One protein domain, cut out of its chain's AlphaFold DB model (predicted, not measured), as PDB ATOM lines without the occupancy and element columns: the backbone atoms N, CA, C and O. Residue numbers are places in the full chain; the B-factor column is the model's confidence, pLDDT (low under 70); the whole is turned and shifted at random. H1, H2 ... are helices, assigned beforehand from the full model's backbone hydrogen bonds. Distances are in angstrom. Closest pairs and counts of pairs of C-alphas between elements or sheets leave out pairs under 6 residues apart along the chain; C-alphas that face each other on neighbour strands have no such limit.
ATOM      1  N   GLY A  28     -48.698 -31.804  58.115       42.50
ATOM      2  CA  GLY A  28     -47.345 -31.277  57.828       42.50
ATOM      3  C   GLY A  28     -46.710 -31.721  56.498       42.50
ATOM      4  O   GLY A  28     -46.037 -30.926  55.843       42.50
ATOM      5  N   LYS A  29     -46.954 -32.964  56.070       44.12
ATOM      6  CA  LYS A  29     -46.409 -33.495  54.810       44.12
ATOM      7  C   LYS A  29     -47.178 -33.006  53.592       44.12
ATOM      8  O   LYS A  29     -46.572 -32.666  52.578       44.12
ATOM      9  N   ASP A  30     -48.500 -32.934  53.704       49.91
ATOM     10  CA  ASP A  30     -49.367 -32.529  52.601       49.91
ATOM     11  C   ASP A  30     -49.236 -31.037  52.296       49.91
ATOM     12  O   ASP A  30     -49.121 -30.673  51.130       49.91
ATOM     13  N   VAL A  31     -49.127 -30.171  53.312       50.81
ATOM     14  CA  VAL A  31     -48.911 -28.729  53.080       50.81
ATOM     15  C   VAL A  31     -47.522 -28.432  52.517       50.81
ATOM     16  O   VAL A  31     -47.399 -27.581  51.641       50.81
ATOM     17  N   ALA A  32     -46.481 -29.149  52.956       50.59
ATOM     18  CA  ALA A  32     -45.137 -28.996  52.402       50.59
ATOM     19  C   ALA A  32     -45.094 -29.457  50.941       50.59
ATOM     20  O   ALA A  32     -44.561 -28.758  50.083       50.59
ATOM     21  N   LYS A  33     -45.729 -30.593  50.635       53.59
ATOM     22  CA  LYS A  33     -45.847 -31.114  49.274       53.59
ATOM     23  C   LYS A  33     -46.634 -30.173  48.361       53.59
ATOM     24  O   LYS A  33     -46.209 -29.937  47.230       53.59
ATOM     25  N   ASP A  34     -47.741 -29.613  48.843       57.38
ATOM     26  CA  ASP A  34     -48.593 -28.709  48.065       57.38
ATOM     27  C   ASP A  34     -47.942 -27.329  47.859       57.38
ATOM     28  O   ASP A  34     -47.964 -26.794  46.747       57.38
ATOM     29  N   MET A  35     -47.238 -26.799  48.869       56.47
ATOM     30  CA  MET A  35     -46.437 -25.576  48.735       56.47
ATOM     31  C   MET A  35     -45.221 -25.771  47.829       56.47
ATOM     32  O   MET A  35     -44.979 -24.921  46.977       56.47
ATOM     33  N   THR A  36     -44.482 -26.879  47.943       57.28
ATOM     34  CA  THR A  36     -43.357 -27.191  47.045       57.28
ATOM     35  C   THR A  36     -43.850 -27.366  45.611       57.28
ATOM     36  O   THR A  36     -43.281 -26.788  44.686       57.28
ATOM     37  N   LYS A  37     -44.971 -28.069  45.407       62.69
ATOM     38  CA  LYS A  37     -45.612 -28.191  44.094       62.69
ATOM     39  C   LYS A  37     -46.032 -26.838  43.540       62.69
ATOM     40  O   LYS A  37     -45.774 -26.569  42.374       62.69
ATOM     41  N   THR A  38     -46.635 -25.983  44.357       60.75
ATOM     42  CA  THR A  38     -47.074 -24.647  43.944       60.75
ATOM     43  C   THR A  38     -45.892 -23.728  43.648       60.75
ATOM     44  O   THR A  38     -45.887 -23.099  42.599       60.75
ATOM     45  N   ALA A  39     -44.855 -23.707  44.487       57.06
ATOM     46  CA  ALA A  39     -43.652 -22.898  44.294       57.06
ATOM     47  C   ALA A  39     -42.877 -23.311  43.036       57.06
ATOM     48  O   ALA A  39     -42.595 -22.460  42.197       57.06
ATOM     49  N   ILE A  40     -42.645 -24.616  42.836       58.25
ATOM     50  CA  ILE A  40     -42.067 -25.150  41.591       58.25
ATOM     51  C   ILE A  40     -42.993 -24.850  40.406       58.25
ATOM     52  O   ILE A  40     -42.535 -24.639  39.287       58.25
ATOM     53  N   ASN A  41     -44.314 -24.830  40.624       59.12
ATOM     54  CA  ASN A  41     -45.261 -24.497  39.572       59.12
ATOM     55  C   ASN A  41     -45.256 -23.026  39.163       59.12
ATOM     56  O   ASN A  41     -45.542 -22.747  37.998       59.12
ATOM     57  N   HIS A  42     -44.933 -22.138  40.099       53.59
ATOM     58  CA  HIS A  42     -44.953 -20.690  39.940       53.59
ATOM     59  C   HIS A  42     -43.588 -20.118  39.530       53.59
ATOM     60  O   HIS A  42     -43.534 -19.060  38.902       53.59
ATOM     61  N   ALA A  43     -42.493 -20.821  39.843       52.44
ATOM     62  CA  ALA A  43     -41.157 -20.572  39.316       52.44
ATOM     63  C   ALA A  43     -41.118 -20.969  37.827       52.44
ATOM     64  O   ALA A  43     -40.770 -22.088  37.474       52.44
ATOM     65  N   ALA A  44     -41.591 -20.047  36.986       43.12
ATOM     66  CA  ALA A  44     -41.551 -20.021  35.523       43.12
ATOM     67  C   ALA A  44     -41.934 -21.337  34.786       43.12
ATOM     68  O   ALA A  44     -41.173 -22.308  34.757       43.12
ATOM     69  N   PRO A  45     -43.081 -21.378  34.078       45.91
ATOM     70  CA  PRO A  45     -43.541 -22.580  33.375       45.91
ATOM     71  C   PRO A  45     -42.572 -23.100  32.297       45.91
ATOM     72  O   PRO A  45     -42.626 -24.285  31.980       45.91
ATOM     73  N   GLU A  46     -41.671 -22.260  31.779       41.50
ATOM     74  CA  GLU A  46     -40.699 -22.634  30.740       41.50
ATOM     75  C   GLU A  46     -39.455 -23.346  31.298       41.50
ATOM     76  O   GLU A  46     -38.894 -24.226  30.649       41.50
ATOM     77  N   ILE A  47     -39.092 -23.072  32.554       41.47
ATOM     78  CA  ILE A  47     -37.915 -23.648  33.227       41.47
ATOM     79  C   ILE A  47     -38.139 -25.130  33.591       41.47
ATOM     80  O   ILE A  47     -37.219 -25.950  33.644       41.47
ATOM     81  N   LYS A  48     -39.402 -25.522  33.784       50.41
ATOM     82  CA  LYS A  48     -39.816 -26.914  34.025       50.41
ATOM     83  C   LYS A  48     -39.552 -27.875  32.873       50.41
ATOM     84  O   LYS A  48     -39.570 -29.078  33.118       50.41
ATOM     85  N   ALA A  49     -39.390 -27.387  31.643       57.12
ATOM     86  CA  ALA A  49     -39.236 -28.262  30.485       57.12
ATOM     87  C   ALA A  49     -37.866 -28.959  30.457       57.12
ATOM     88  O   ALA A  49     -37.731 -30.024  29.861       57.12
ATOM     89  N   LEU A  50     -36.860 -28.370  31.112       65.44
ATOM     90  CA  LEU A  50     -35.476 -28.835  31.032       65.44
ATOM     91  C   LEU A  50     -35.163 -29.952  32.032       65.44
ATOM     92  O   LEU A  50     -34.301 -30.788  31.752       65.44
ATOM     93  N   ILE A  51     -35.850 -29.975  33.181       73.25
ATOM     94  CA  ILE A  51     -35.658 -30.987  34.224       73.25
ATOM     95  C   ILE A  51     -36.411 -32.270  33.837       73.25
ATOM     96  O   ILE A  51     -37.637 -32.236  33.710       73.25
ATOM     97  N   PRO A  52     -35.724 -33.421  33.735       77.62
ATOM     98  CA  PRO A  52     -36.344 -34.715  33.523       77.62
ATOM     99  C   PRO A  52     -37.431 -34.994  34.563       77.62
ATOM    100  O   PRO A  52     -37.221 -34.805  35.766       77.62
ATOM    101  N   GLU A  53     -38.564 -35.526  34.107       78.12
ATOM    102  CA  GLU A  53     -39.659 -36.013  34.957       78.12
ATOM    103  C   GLU A  53     -39.192 -36.816  36.191       78.12
ATOM    104  O   GLU A  53     -39.679 -36.517  37.283       78.12
ATOM    105  N   PRO A  54     -38.212 -37.745  36.112       74.62
ATOM    106  CA  PRO A  54     -37.714 -38.455  37.296       74.62
ATOM    107  C   PRO A  54     -37.129 -37.555  38.399       74.62
ATOM    108  O   PRO A  54     -37.296 -37.852  39.584       74.62
ATOM    109  N   LEU A  55     -36.466 -36.448  38.045       79.88
ATOM    110  CA  LEU A  55     -35.925 -35.490  39.019       79.88
ATOM    111  C   LEU A  55     -37.035 -34.609  39.590       79.88
ATOM    112  O   LEU A  55     -37.113 -34.394  40.798       79.88
ATOM    113  N   LYS A  56     -37.938 -34.147  38.723       79.12
ATOM    114  CA  LYS A  56     -39.102 -33.344  39.104       79.12
ATOM    115  C   LYS A  56     -40.025 -34.104  40.057       79.12
ATOM    116  O   LYS A  56     -40.470 -33.541  41.054       79.12
ATOM    117  N   ALA A  57     -40.260 -35.389  39.803       78.06
ATOM    118  CA  ALA A  57     -41.020 -36.252  40.695       78.06
ATOM    119  C   ALA A  57     -40.358 -36.362  42.076       78.06
ATOM    120  O   ALA A  57     -41.055 -36.259  43.083       78.06
ATOM    121  N   GLY A  58     -39.032 -36.510  42.156       75.19
ATOM    122  CA  GLY A  58     -38.347 -36.556  43.451       75.19
ATOM    123  C   GLY A  58     -38.351 -35.214  44.191       75.19
ATOM    124  O   GLY A  58     -38.570 -35.197  45.399       75.19
ATOM    125  N   LEU A  59     -38.231 -34.084  43.483       75.31
ATOM    126  CA  LEU A  59     -38.382 -32.747  44.079       75.31
ATOM    127  C   LEU A  59     -39.760 -32.547  44.721       75.31
ATOM    128  O   LEU A  59     -39.863 -31.950  45.787       75.31
ATOM    129  N   LEU A  60     -40.810 -33.073  44.084       74.56
ATOM    130  CA  LEU A  60     -42.190 -32.957  44.556       74.56
ATOM    131  C   LEU A  60     -42.554 -33.976  45.640       74.56
ATOM    132  O   LEU A  60     -43.438 -33.712  46.449       74.56
ATOM    133  N   ASN A  61     -41.931 -35.156  45.643       70.06
ATOM    134  CA  ASN A  61     -42.336 -36.259  46.515       70.06
ATOM    135  C   ASN A  61     -41.471 -36.417  47.775       70.06
ATOM    136  O   ASN A  61     -41.971 -36.978  48.745       70.06
ATOM    137  N   ASN A  62     -40.233 -35.907  47.801       69.06
ATOM    138  CA  ASN A  62     -39.271 -36.199  48.880       69.06
ATOM    139  C   ASN A  62     -39.167 -35.098  49.948       69.06
ATOM    140  O   ASN A  62     -38.100 -34.894  50.526       69.06
ATOM    141  N   GLU A  63     -40.263 -34.370  50.195       70.50
ATOM    142  CA  GLU A  63     -40.342 -33.330  51.239       70.50
ATOM    143  C   GLU A  63     -39.183 -32.311  51.144       70.50
ATOM    144  O   GLU A  63     -38.659 -31.817  52.146       70.50
ATOM    145  N   ILE A  64     -38.737 -32.019  49.917       74.06
ATOM    146  CA  ILE A  64     -37.701 -31.024  49.651       74.06
ATOM    147  C   ILE A  64     -38.345 -29.643  49.806       74.06
ATOM    148  O   ILE A  64     -39.435 -29.392  49.285       74.06
ATOM    149  N   SER A  65     -37.701 -28.763  50.578       77.56
ATOM    150  CA  SER A  65     -38.228 -27.419  50.816       77.56
ATOM    151  C   SER A  65     -38.283 -26.627  49.505       77.56
ATOM    152  O   SER A  65     -37.415 -26.812  48.647       77.56
ATOM    153  N   PRO A  66     -39.245 -25.703  49.344       73.50
ATOM    154  CA  PRO A  66     -39.379 -24.915  48.120       73.50
ATOM    155  C   PRO A  66     -38.108 -24.119  47.788       73.50
ATOM    156  O   PRO A  66     -37.743 -24.009  46.622       73.50
ATOM    157  N   GLU A  67     -37.384 -23.633  48.801       77.94
ATOM    158  CA  GLU A  67     -36.080 -22.984  48.617       77.94
ATOM    159  C   GLU A  67     -35.050 -23.932  47.990       77.94
ATOM    160  O   GLU A  67     -34.424 -23.586  46.992       77.94
ATOM    161  N   LYS A  68     -34.919 -25.161  48.511       80.94
ATOM    162  CA  LYS A  68     -33.988 -26.166  47.973       80.94
ATOM    163  C   LYS A  68     -34.392 -26.639  46.582       80.94
ATOM    164  O   LYS A  68     -33.525 -26.896  45.752       80.94
ATOM    165  N   SER A  69     -35.690 -26.731  46.306       80.50
ATOM    166  CA  SER A  69     -36.195 -27.056  44.974       80.50
ATOM    167  C   SER A  69     -35.895 -25.958  43.955       80.50
ATOM    168  O   SER A  69     -35.478 -26.278  42.844       80.50
ATOM    169  N   ASN A  70     -36.040 -24.684  44.332       81.19
ATOM    170  CA  ASN A  70     -35.685 -23.555  43.469       81.19
ATOM    171  C   ASN A  70     -34.169 -23.476  43.240       81.19
ATOM    172  O   ASN A  70     -33.732 -23.341  42.101       81.19
ATOM    173  N   GLU A  71     -33.358 -23.637  44.293       85.38
ATOM    174  CA  GLU A  71     -31.894 -23.717  44.172       85.38
ATOM    175  C   GLU A  71     -31.469 -24.842  43.218       85.38
ATOM    176  O   GLU A  71     -30.613 -24.642  42.356       85.38
ATOM    177  N   PHE A  72     -32.087 -26.020  43.348       86.56
ATOM    178  CA  PHE A  72     -31.830 -27.153  42.467       86.56
ATOM    179  C   PHE A  72     -32.238 -26.862  41.024       86.56
ATOM    180  O   PHE A  72     -31.508 -27.217  40.102       86.56
ATOM    181  N   GLN A  73     -33.383 -26.214  40.821       84.44
ATOM    182  CA  GLN A  73     -33.869 -25.850  39.496       84.44
ATOM    183  C   GLN A  73     -32.904 -24.889  38.798       84.44
ATOM    184  O   GLN A  73     -32.428 -25.204  37.710       84.44
ATOM    185  N   THR A  74     -32.516 -23.795  39.455       86.75
ATOM    186  CA  THR A  74     -31.523 -22.852  38.916       86.75
ATOM    187  C   THR A  74     -30.173 -23.526  38.662       86.75
ATOM    188  O   THR A  74     -29.524 -23.280  37.646       86.75
ATOM    189  N   ALA A  75     -29.735 -24.412  39.561       88.94
ATOM    190  CA  ALA A  75     -28.514 -25.185  39.362       88.94
ATOM    191  C   ALA A  75     -28.609 -26.107  38.136       88.94
ATOM    192  O   ALA A  75     -27.642 -26.214  37.379       88.94
ATOM    193  N   TYR A  76     -29.764 -26.747  37.931       88.25
ATOM    194  CA  TYR A  76     -30.013 -27.631  36.798       88.25
ATOM    195  C   TYR A  76     -29.964 -26.864  35.480       88.25
ATOM    196  O   TYR A  76     -29.295 -27.315  34.558       88.25
ATOM    197  N   GLU A  77     -30.607 -25.699  35.390       86.94
ATOM    198  CA  GLU A  77     -30.569 -24.858  34.186       86.94
ATOM    199  C   GLU A  77     -29.148 -24.461  33.809       86.94
ATOM    200  O   GLU A  77     -28.728 -24.659  32.673       86.94
ATOM    201  N   GLN A  78     -28.373 -23.980  34.782       87.75
ATOM    202  CA  GLN A  78     -26.983 -23.602  34.545       87.75
ATOM    203  C   GLN A  78     -26.150 -24.793  34.058       87.75
ATOM    204  O   GLN A  78     -25.298 -24.637  33.189       87.75
ATOM    205  N   CYS A  79     -26.392 -25.986  34.604       90.00
ATOM    206  CA  CYS A  79     -25.741 -27.205  34.137       90.00
ATOM    207  C   CYS A  79     -26.206 -27.617  32.738       90.00
ATOM    208  O   CYS A  79     -25.385 -28.026  31.922       90.00
ATOM    209  N   HIS A  80     -27.495 -27.470  32.441       88.62
ATOM    210  CA  HIS A  80     -28.060 -27.756  31.131       88.62
ATOM    211  C   HIS A  80     -27.473 -26.834  30.055       88.62
ATOM    212  O   HIS A  80     -27.022 -27.315  29.018       88.62
ATOM    213  N   GLU A  81     -27.392 -25.528  30.320       89.25
ATOM    214  CA  GLU A  81     -26.739 -24.560  29.434       89.25
ATOM    215  C   GLU A  81     -25.252 -24.872  29.247       89.25
ATOM    216  O   GLU A  81     -24.743 -24.823  28.127       89.25
ATOM    217  N   GLN A  82     -24.539 -25.226  30.318       88.06
ATOM    218  CA  GLN A  82     -23.137 -25.633  30.215       88.06
ATOM    219  C   GLN A  82     -22.968 -26.879  29.344       88.06
ATOM    220  O   GLN A  82     -22.064 -26.918  28.512       88.06
ATOM    221  N   THR A  83     -23.836 -27.877  29.506       88.69
ATOM    222  CA  THR A  83     -23.832 -29.094  28.690       88.69
ATOM    223  C   THR A  83     -24.139 -28.787  27.228       88.69
ATOM    224  O   THR A  83     -23.412 -29.252  26.355       88.69
ATOM    225  N   ALA A  84     -25.147 -27.954  26.956       87.00
ATOM    226  CA  ALA A  84     -25.521 -27.536  25.605       87.00
ATOM    227  C   ALA A  84     -24.394 -26.774  24.885       87.00
ATOM    228  O   ALA A  84     -24.231 -26.904  23.674       87.00
ATOM    229  N   ASN A  85     -23.585 -26.019  25.631       88.75
ATOM    230  CA  ASN A  85     -22.445 -25.273  25.099       88.75
ATOM    231  C   ASN A  85     -21.123 -26.062  25.119       88.75
ATOM    232  O   ASN A  85     -20.085 -25.524  24.730       88.75
ATOM    233  N   ASN A  86     -21.119 -27.319  25.573       85.56
ATOM    234  CA  ASN A  86     -19.905 -28.123  25.663       85.56
ATOM    235  C   ASN A  86     -19.712 -28.974  24.394       85.56
ATOM    236  O   ASN A  86     -20.383 -29.995  24.233       85.56
ATOM    237  N   PRO A  87     -18.728 -28.653  23.532       87.31
ATOM    238  CA  PRO A  87     -18.511 -29.379  22.279       87.31
ATOM    239  C   PRO A  87     -18.002 -30.815  22.481       87.31
ATOM    240  O   PRO A  87     -17.938 -31.581  21.524       87.31
ATOM    241  N   LYS A  88     -17.607 -31.190  23.706       88.94
ATOM    242  CA  LYS A  88     -17.168 -32.555  24.036       88.94
ATOM    243  C   LYS A  88     -18.336 -33.501  24.316       88.94
ATOM    244  O   LYS A  88     -18.109 -34.703  24.422       88.94
ATOM    245  N   ILE A  89     -19.551 -32.977  24.480       85.94
ATOM    246  CA  ILE A  89     -20.740 -33.773  24.773       85.94
ATOM    247  C   ILE A  89     -21.517 -33.970  23.480       85.94
ATOM    248  O   ILE A  89     -21.845 -33.018  22.775       85.94
ATOM    249  N   ASN A  90     -21.834 -35.224  23.172       86.25
ATOM    250  CA  ASN A  90     -22.724 -35.530  22.068       86.25
ATOM    251  C   ASN A  90     -24.163 -35.172  22.462       86.25
ATOM    252  O   ASN A  90     -24.823 -35.941  23.151       86.25
ATOM    253  N   LEU A  91     -24.660 -34.025  21.995       85.88
ATOM    254  CA  LEU A  91     -26.022 -33.562  22.292       85.88
ATOM    255  C   LEU A  91     -27.124 -34.467  21.713       85.88
ATOM    256  O   LEU A  91     -28.274 -34.368  22.128       85.88
ATOM    257  N   SER A  92     -26.786 -35.347  20.762       87.00
ATOM    258  CA  SER A  92     -27.719 -36.358  20.238       87.00
ATOM    259  C   SER A  92     -27.800 -37.607  21.126       87.00
ATOM    260  O   SER A  92     -28.702 -38.422  20.951       87.00
ATOM    261  N   ASP A  93     -26.867 -37.770  22.066       85.50
ATOM    262  CA  ASP A  93     -26.868 -38.847  23.050       85.50
ATOM    263  C   ASP A  93     -27.513 -38.351  24.349       85.50
ATOM    264  O   ASP A  93     -26.903 -37.664  25.170       85.50
ATOM    265  N   VAL A  94     -28.783 -38.714  24.527       82.38
ATOM    266  CA  VAL A  94     -29.585 -38.319  25.690       82.38
ATOM    267  C   VAL A  94     -28.993 -38.806  27.015       82.38
ATOM    268  O   VAL A  94     -29.156 -38.129  28.029       82.38
ATOM    269  N   VAL A  95     -28.277 -39.936  27.013       83.44
ATOM    270  CA  VAL A  95     -27.622 -40.478  28.210       83.44
ATOM    271  C   VAL A  95     -26.388 -39.644  28.532       83.44
ATOM    272  O   VAL A  95     -26.219 -39.234  29.676       83.44
ATOM    273  N   ALA A  96     -25.576 -39.303  27.529       84.62
ATOM    274  CA  ALA A  96     -24.411 -38.439  27.723       84.62
ATOM    275  C   ALA A  96     -24.797 -37.037  28.225       84.62
ATOM    276  O   ALA A  96     -24.135 -36.488  29.108       84.62
ATOM    277  N   VAL A  97     -25.884 -36.462  27.694       87.31
ATOM    278  CA  VAL A  97     -26.424 -35.170  28.152       87.31
ATOM    279  C   VAL A  97     -26.926 -35.264  29.593       87.31
ATOM    280  O   VAL A  97     -26.634 -34.384  30.406       87.31
ATOM    281  N   TYR A  98     -27.654 -36.331  29.931       86.56
ATOM    282  CA  TYR A  98     -28.140 -36.558  31.290       86.56
ATOM    283  C   TYR A  98     -26.984 -36.721  32.287       86.56
ATOM    284  O   TYR A  98     -26.916 -35.970  33.260       86.56
ATOM    285  N   ASP A  99     -26.031 -37.615  32.011       87.69
ATOM    286  CA  ASP A  99     -24.852 -37.854  32.851       87.69
ATOM    287  C   ASP A  99     -24.050 -36.569  33.082       87.69
ATOM    288  O   ASP A  99     -23.611 -36.300  34.204       87.69
ATOM    289  N   ALA A 100     -23.881 -35.743  32.048       89.44
ATOM    290  CA  ALA A 100     -23.180 -34.471  32.162       89.44
ATOM    291  C   ALA A 100     -23.924 -33.459  33.044       89.44
ATOM    292  O   ALA A 100     -23.300 -32.818  33.896       89.44
ATOM    293  N   ASN A 101     -25.249 -33.359  32.905       89.88
ATOM    294  CA  ASN A 101     -26.071 -32.499  33.757       89.88
ATOM    295  C   ASN A 101     -26.000 -32.949  35.224       89.88
ATOM    296  O   ASN A 101     -25.754 -32.125  36.106       89.88
ATOM    297  N   ILE A 102     -26.132 -34.254  35.495       91.31
ATOM    298  CA  ILE A 102     -26.017 -34.806  36.855       91.31
ATOM    299  C   ILE A 102     -24.604 -34.609  37.417       91.31
ATOM    300  O   ILE A 102     -24.450 -34.221  38.576       91.31
ATOM    301  N   THR A 103     -23.565 -34.801  36.602       91.12
ATOM    302  CA  THR A 103     -22.170 -34.574  37.012       91.12
ATOM    303  C   THR A 103     -21.933 -33.111  37.379       91.12
ATOM    304  O   THR A 103     -21.329 -32.826  38.412       91.12
ATOM    305  N   CYS A 104     -22.441 -32.168  36.584       92.50
ATOM    306  CA  CYS A 104     -22.352 -30.744  36.894       92.50
ATOM    307  C   CYS A 104     -23.070 -30.400  38.209       92.50
ATOM    308  O   CYS A 104     -22.505 -29.702  39.056       92.50
ATOM    309  N   LEU A 105     -24.270 -30.939  38.430       92.06
ATOM    310  CA  LEU A 105     -25.014 -30.732  39.673       92.06
ATOM    311  C   LEU A 105     -24.249 -31.254  40.893       92.06
ATOM    312  O   LEU A 105     -24.182 -30.581  41.924       92.06
ATOM    313  N   LEU A 106     -23.654 -32.439  40.759       90.62
ATOM    314  CA  LEU A 106     -22.910 -33.102  41.821       90.62
ATOM    315  C   LEU A 106     -21.591 -32.384  42.143       90.62
ATOM    316  O   LEU A 106     -21.300 -32.158  43.314       90.62
ATOM    317  N   VAL A 107     -20.807 -32.029  41.120       89.19
ATOM    318  CA  VAL A 107     -19.422 -31.546  41.273       89.19
ATOM    319  C   VAL A 107     -19.334 -30.022  41.337       89.19
ATOM    320  O   VAL A 107     -18.556 -29.489  42.120       89.19
ATOM    321  N   GLN A 108     -20.106 -29.304  40.518       87.94
ATOM    322  CA  GLN A 108     -19.977 -27.847  40.379       87.94
ATOM    323  C   GLN A 108     -21.018 -27.073  41.188       87.94
ATOM    324  O   GLN A 108     -20.728 -25.984  41.680       87.94
ATOM    325  N   LYS A 109     -22.241 -27.601  41.314       89.75
ATOM    326  CA  LYS A 109     -23.356 -26.894  41.973       89.75
ATOM    327  C   LYS A 109     -23.619 -27.338  43.408       89.75
ATOM    328  O   LYS A 109     -24.530 -26.806  44.037       89.75
ATOM    329  N   ASN A 110     -22.835 -28.283  43.932       88.88
ATOM    330  CA  ASN A 110     -22.976 -28.829  45.286       88.88
ATOM    331  C   ASN A 110     -24.392 -29.359  45.594       88.88
ATOM    332  O   ASN A 110     -24.825 -29.373  46.744       88.88
ATOM    333  N   GLN A 111     -25.119 -29.830  44.577       89.75
ATOM    334  CA  GLN A 111     -26.480 -30.354  44.723       89.75
ATOM    335  C   GLN A 111     -26.507 -31.844  45.092       89.75
ATOM    336  O   GLN A 111     -27.562 -32.471  45.035       89.75
ATOM    337  N   GLY A 112     -25.373 -32.421  45.504       88.38
ATOM    338  CA  GLY A 112     -25.256 -33.838  45.859       88.38
ATOM    339  C   GLY A 112     -26.276 -34.291  46.905       88.38
ATOM    340  O   GLY A 112     -26.944 -35.292  46.693       88.38
ATOM    341  N   ALA A 113     -26.482 -33.512  47.972       88.62
ATOM    342  CA  ALA A 113     -27.453 -33.854  49.016       88.62
ATOM    343  C   ALA A 113     -28.910 -33.829  48.513       88.62
ATOM    344  O   ALA A 113     -29.721 -34.667  48.903       88.62
ATOM    345  N   THR A 114     -29.245 -32.883  47.631       87.81
ATOM    346  CA  THR A 114     -30.567 -32.816  46.993       87.81
ATOM    347  C   THR A 114     -30.759 -33.995  46.040       87.81
ATOM    348  O   THR A 114     -31.804 -34.637  46.068       87.81
ATOM    349  N   LEU A 115     -29.736 -34.332  45.247       90.19
ATOM    350  CA  LEU A 115     -29.731 -35.500  44.363       90.19
ATOM    351  C   LEU A 115     -29.880 -36.810  45.142       90.19
ATOM    352  O   LEU A 115     -30.670 -37.655  44.735       90.19
ATOM    353  N   ASP A 116     -29.187 -36.961  46.272       90.00
ATOM    354  CA  ASP A 116     -29.304 -38.140  47.135       90.00
ATOM    355  C   ASP A 116     -30.722 -38.277  47.694       90.00
ATOM    356  O   ASP A 116     -31.301 -39.359  47.618       90.00
ATOM    357  N   LYS A 117     -31.329 -37.172  48.152       88.06
ATOM    358  CA  LYS A 117     -32.741 -37.161  48.563       88.06
ATOM    359  C   LYS A 117     -33.681 -37.539  47.425       88.06
ATOM    360  O   LYS A 117     -34.627 -38.283  47.644       88.06
ATOM    361  N   ILE A 118     -33.464 -37.036  46.208       86.31
ATOM    362  CA  ILE A 118     -34.256 -37.422  45.025       86.31
ATOM    363  C   ILE A 118     -34.083 -38.930  44.750       86.31
ATOM    364  O   ILE A 118     -35.062 -39.620  44.459       86.31
ATOM    365  N   ALA A 119     -32.863 -39.449  44.905       89.31
ATOM    366  CA  ALA A 119     -32.487 -40.833  44.626       89.31
ATOM    367  C   ALA A 119     -33.039 -41.859  45.626       89.31
ATOM    368  O   ALA A 119     -33.107 -43.041  45.290       89.31
ATOM    369  N   GLU A 120     -33.475 -41.447  46.822       86.94
ATOM    370  CA  GLU A 120     -34.092 -42.350  47.811       86.94
ATOM    371  C   GLU A 120     -35.265 -43.146  47.222       86.94
ATOM    372  O   GLU A 120     -35.395 -44.340  47.488       86.94
ATOM    373  N   ASN A 121     -36.057 -42.504  46.359       79.81
ATOM    374  CA  ASN A 121     -37.211 -43.101  45.684       79.81
ATOM    375  C   ASN A 121     -37.006 -43.248  44.165       79.81
ATOM    376  O   ASN A 121     -37.964 -43.492  43.434       79.81
ATOM    377  N   ASN A 122     -35.771 -43.086  43.680       82.50
ATOM    378  CA  ASN A 122     -35.440 -43.168  42.262       82.50
ATOM    379  C   ASN A 122     -34.212 -44.079  42.047       82.50
ATOM    380  O   ASN A 122     -33.073 -43.617  42.167       82.50
ATOM    381  N   PRO A 123     -34.426 -45.377  41.751       85.81
ATOM    382  CA  PRO A 123     -33.336 -46.342  41.618       85.81
ATOM    383  C   PRO A 123     -32.418 -46.045  40.428       85.81
ATOM    384  O   PRO A 123     -31.213 -46.255  40.543       85.81
ATOM    385  N   GLU A 124     -32.957 -45.509  39.329       84.38
ATOM    386  CA  GLU A 124     -32.172 -45.116  38.152       84.38
ATOM    387  C   GLU A 124     -31.208 -43.983  38.508       84.38
ATOM    388  O   GLU A 124     -30.002 -44.106  38.310       84.38
ATOM    389  N   LEU A 125     -31.708 -42.922  39.153       86.06
ATOM    390  CA  LEU A 125     -30.861 -41.827  39.620       86.06
ATOM    391  C   LEU A 125     -29.819 -42.316  40.630       86.06
ATOM    392  O   LEU A 125     -28.663 -41.904  40.575       86.06
ATOM    393  N   LYS A 126     -30.206 -43.202  41.552       89.50
ATOM    394  CA  LYS A 126     -29.284 -43.779  42.536       89.50
ATOM    395  C   LYS A 126     -28.130 -44.516  41.859       89.50
ATOM    396  O   LYS A 126     -26.985 -44.371  42.291       89.50
ATOM    397  N   GLN A 127     -28.423 -45.271  40.802       87.56
ATOM    398  CA  GLN A 127     -27.411 -45.940  39.996       87.56
ATOM    399  C   GLN A 127     -26.521 -44.926  39.266       87.56
ATOM    400  O   GLN A 127     -25.303 -44.986  39.424       87.56
ATOM    401  N   THR A 128     -27.098 -43.944  38.568       87.31
ATOM    402  CA  THR A 128     -26.333 -42.893  37.877       87.31
ATOM    403  C   THR A 128     -25.403 -42.140  38.832       87.31
ATOM    404  O   THR A 128     -24.232 -41.926  38.525       87.31
ATOM    405  N   LEU A 129     -25.872 -41.781  40.031       89.94
ATOM    406  CA  LEU A 129     -25.038 -41.127  41.045       89.94
ATOM    407  C   LEU A 129     -23.885 -42.020  41.508       89.94
ATOM    408  O   LEU A 129     -22.775 -41.523  41.701       89.94
ATOM    409  N   ALA A 130     -24.126 -43.320  41.696       90.25
ATOM    410  CA  ALA A 130     -23.080 -44.268  42.059       90.25
ATOM    411  C   ALA A 130     -22.031 -44.402  40.944       90.25
ATOM    412  O   ALA A 130     -20.837 -44.331  41.229       90.25
ATOM    413  N   GLU A 131     -22.459 -44.519  39.687       88.06
ATOM    414  CA  GLU A 131     -21.573 -44.612  38.522       88.06
ATOM    415  C   GLU A 131     -20.738 -43.342  38.330       88.06
ATOM    416  O   GLU A 131     -19.524 -43.422  38.145       88.06
ATOM    417  N   ILE A 132     -21.350 -42.157  38.435       88.31
ATOM    418  CA  ILE A 132     -20.634 -40.876  38.353       88.31
ATOM    419  C   ILE A 132     -19.614 -40.764  39.490       88.31
ATOM    420  O   ILE A 132     -18.455 -40.434  39.244       88.31
ATOM    421  N   ARG A 133     -19.998 -41.084  40.733       89.44
ATOM    422  CA  ARG A 133     -19.075 -41.067  41.883       89.44
ATOM    423  C   ARG A 133     -17.921 -42.052  41.706       89.44
ATOM    424  O   ARG A 133     -16.785 -41.696  42.007       89.44
ATOM    425  N   GLN A 134     -18.187 -43.246  41.173       88.50
ATOM    426  CA  GLN A 134     -17.142 -44.214  40.840       88.50
ATOM    427  C   GLN A 134     -16.184 -43.657  39.784       88.50
ATOM    428  O   GLN A 134     -14.979 -43.645  40.033       88.50
ATOM    429  N   LYS A 135     -16.696 -43.108  38.671       84.38
ATOM    430  CA  LYS A 135     -15.886 -42.464  37.618       84.38
ATOM    431  C   LYS A 135     -15.012 -41.333  38.175       84.38
ATOM    432  O   LYS A 135     -13.844 -41.215  37.811       84.38
ATOM    433  N   LEU A 136     -15.552 -40.513  39.078       82.06
ATOM    434  CA  LEU A 136     -14.806 -39.437  39.740       82.06
ATOM    435  C   LEU A 136     -13.706 -39.990  40.659       82.06
ATOM    436  O   LEU A 136     -12.578 -39.504  40.626       82.06
ATOM    437  N   SER A 137     -14.003 -41.042  41.428       78.94
ATOM    438  CA  SER A 137     -13.023 -41.688  42.311       78.94
ATOM    439  C   SER A 137     -11.898 -42.397  41.547       78.94
ATOM    440  O   SER A 137     -10.753 -42.354  41.980       78.94
ATOM    441  N   SER A 138     -12.187 -42.970  40.374       67.38
ATOM    442  CA  SER A 138     -11.184 -43.593  39.499       67.38
ATOM    443  C   SER A 138     -10.363 -42.587  38.686       67.38
ATOM    444  O   SER A 138      -9.404 -42.977  38.030       67.38
ATOM    445  N   THR A 139     -10.739 -41.304  38.704       56.16
ATOM    446  CA  THR A 139     -10.032 -40.204  38.018       56.16
ATOM    447  C   THR A 139      -9.130 -39.414  38.984       56.16
ATOM    448  O   THR A 139      -8.662 -38.327  38.656       56.16
TER     449      THR A 139
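AT A GLANCE: This is residues 28 to 139 of the 141 residues of an uncharacterized protein of Alysiella crassa (UniProt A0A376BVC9). What does one see first? An elongated body of crossed helices: the longest helix, H3, runs along one side, with H2 and H5 near its first half and H4 crossing its later half, while H1 packs at one end, on H2 and on the start of H3. H6 lies across H4 on the side away from H3. What is it made of? The printed part has 112 residues with six named helices, H1 to H6 in chain order, and no named strand, and its class is all helix. It is compact, with a radius of gyration of the C-alphas of 14.0 A and spans of 43 by 27 by 20 A.

IN THESE COORDINATES: Where is the longest helix? H3, residues 66 to 84, runs 26.6 A from C-alpha 66 at (-39.379, -24.915, 48.120) to C-alpha 84 at (-25.521, -27.536, 25.605). Which helices come before it? H1, residues 28 to 42, is 20.9 A long and begins with C-alpha 28 at (-47.345, -31.277, 57.828); H2 holds residues 53 to 61. Which come after it? H4, residues 94 to 107, is 19.8 A long, and H5 holds residues 112 to 119. H6, residues 123 to 137, is 20.9 A long and ends with C-alpha 137 at (-13.023, -41.688, 42.311).

HOW THE PARTS SIT: What touches H3? With residues 75 to 83 alone it touches H4 at a steep tilt of 55 degrees, opposite ways, the closest C-alphas being those of Cys 79 and Asn 101, 5.3 A apart. With residues 66 to 70 alone it touches residues 35 to 40 of H1, where the closest C-alphas, of Thr 36 and Pro 66, are 4.7 A apart. How do H2 and H5 stand? They touch, about perpendicular at 86 degrees, with the C-alphas of Gly 58 and Ile 118 closest at 4.5 A. H1 and H2 form a helical hairpin, their closest C-alphas those of Lys 37 and Leu 60, 5.9 A apart. Where is H6? It touches H4 at a steep tilt of 65 degrees, with the C-alphas of Thr 103 and Ile 132 closest at 6.6 A, touches H5 only at the corner, with the C-alphas of Ala 119 and Lys 126 closest at 4.8 A, and is apart from H3. What do the backbones show? In H1 to H6 every O i to N i+4 pair is within hydrogen-bond range.

THE WHOLE: How large is it? The two C-alphas farthest apart, of Gly 28 and Pro 87, are 45.8 A apart. Is there a cut or a long link? The printed part has no cut, and no link is long. Where is confidence low? The mean pLDDT of the printed part is 77.8, and residues 28 to 50, 62 and 138 to 139 are under 70.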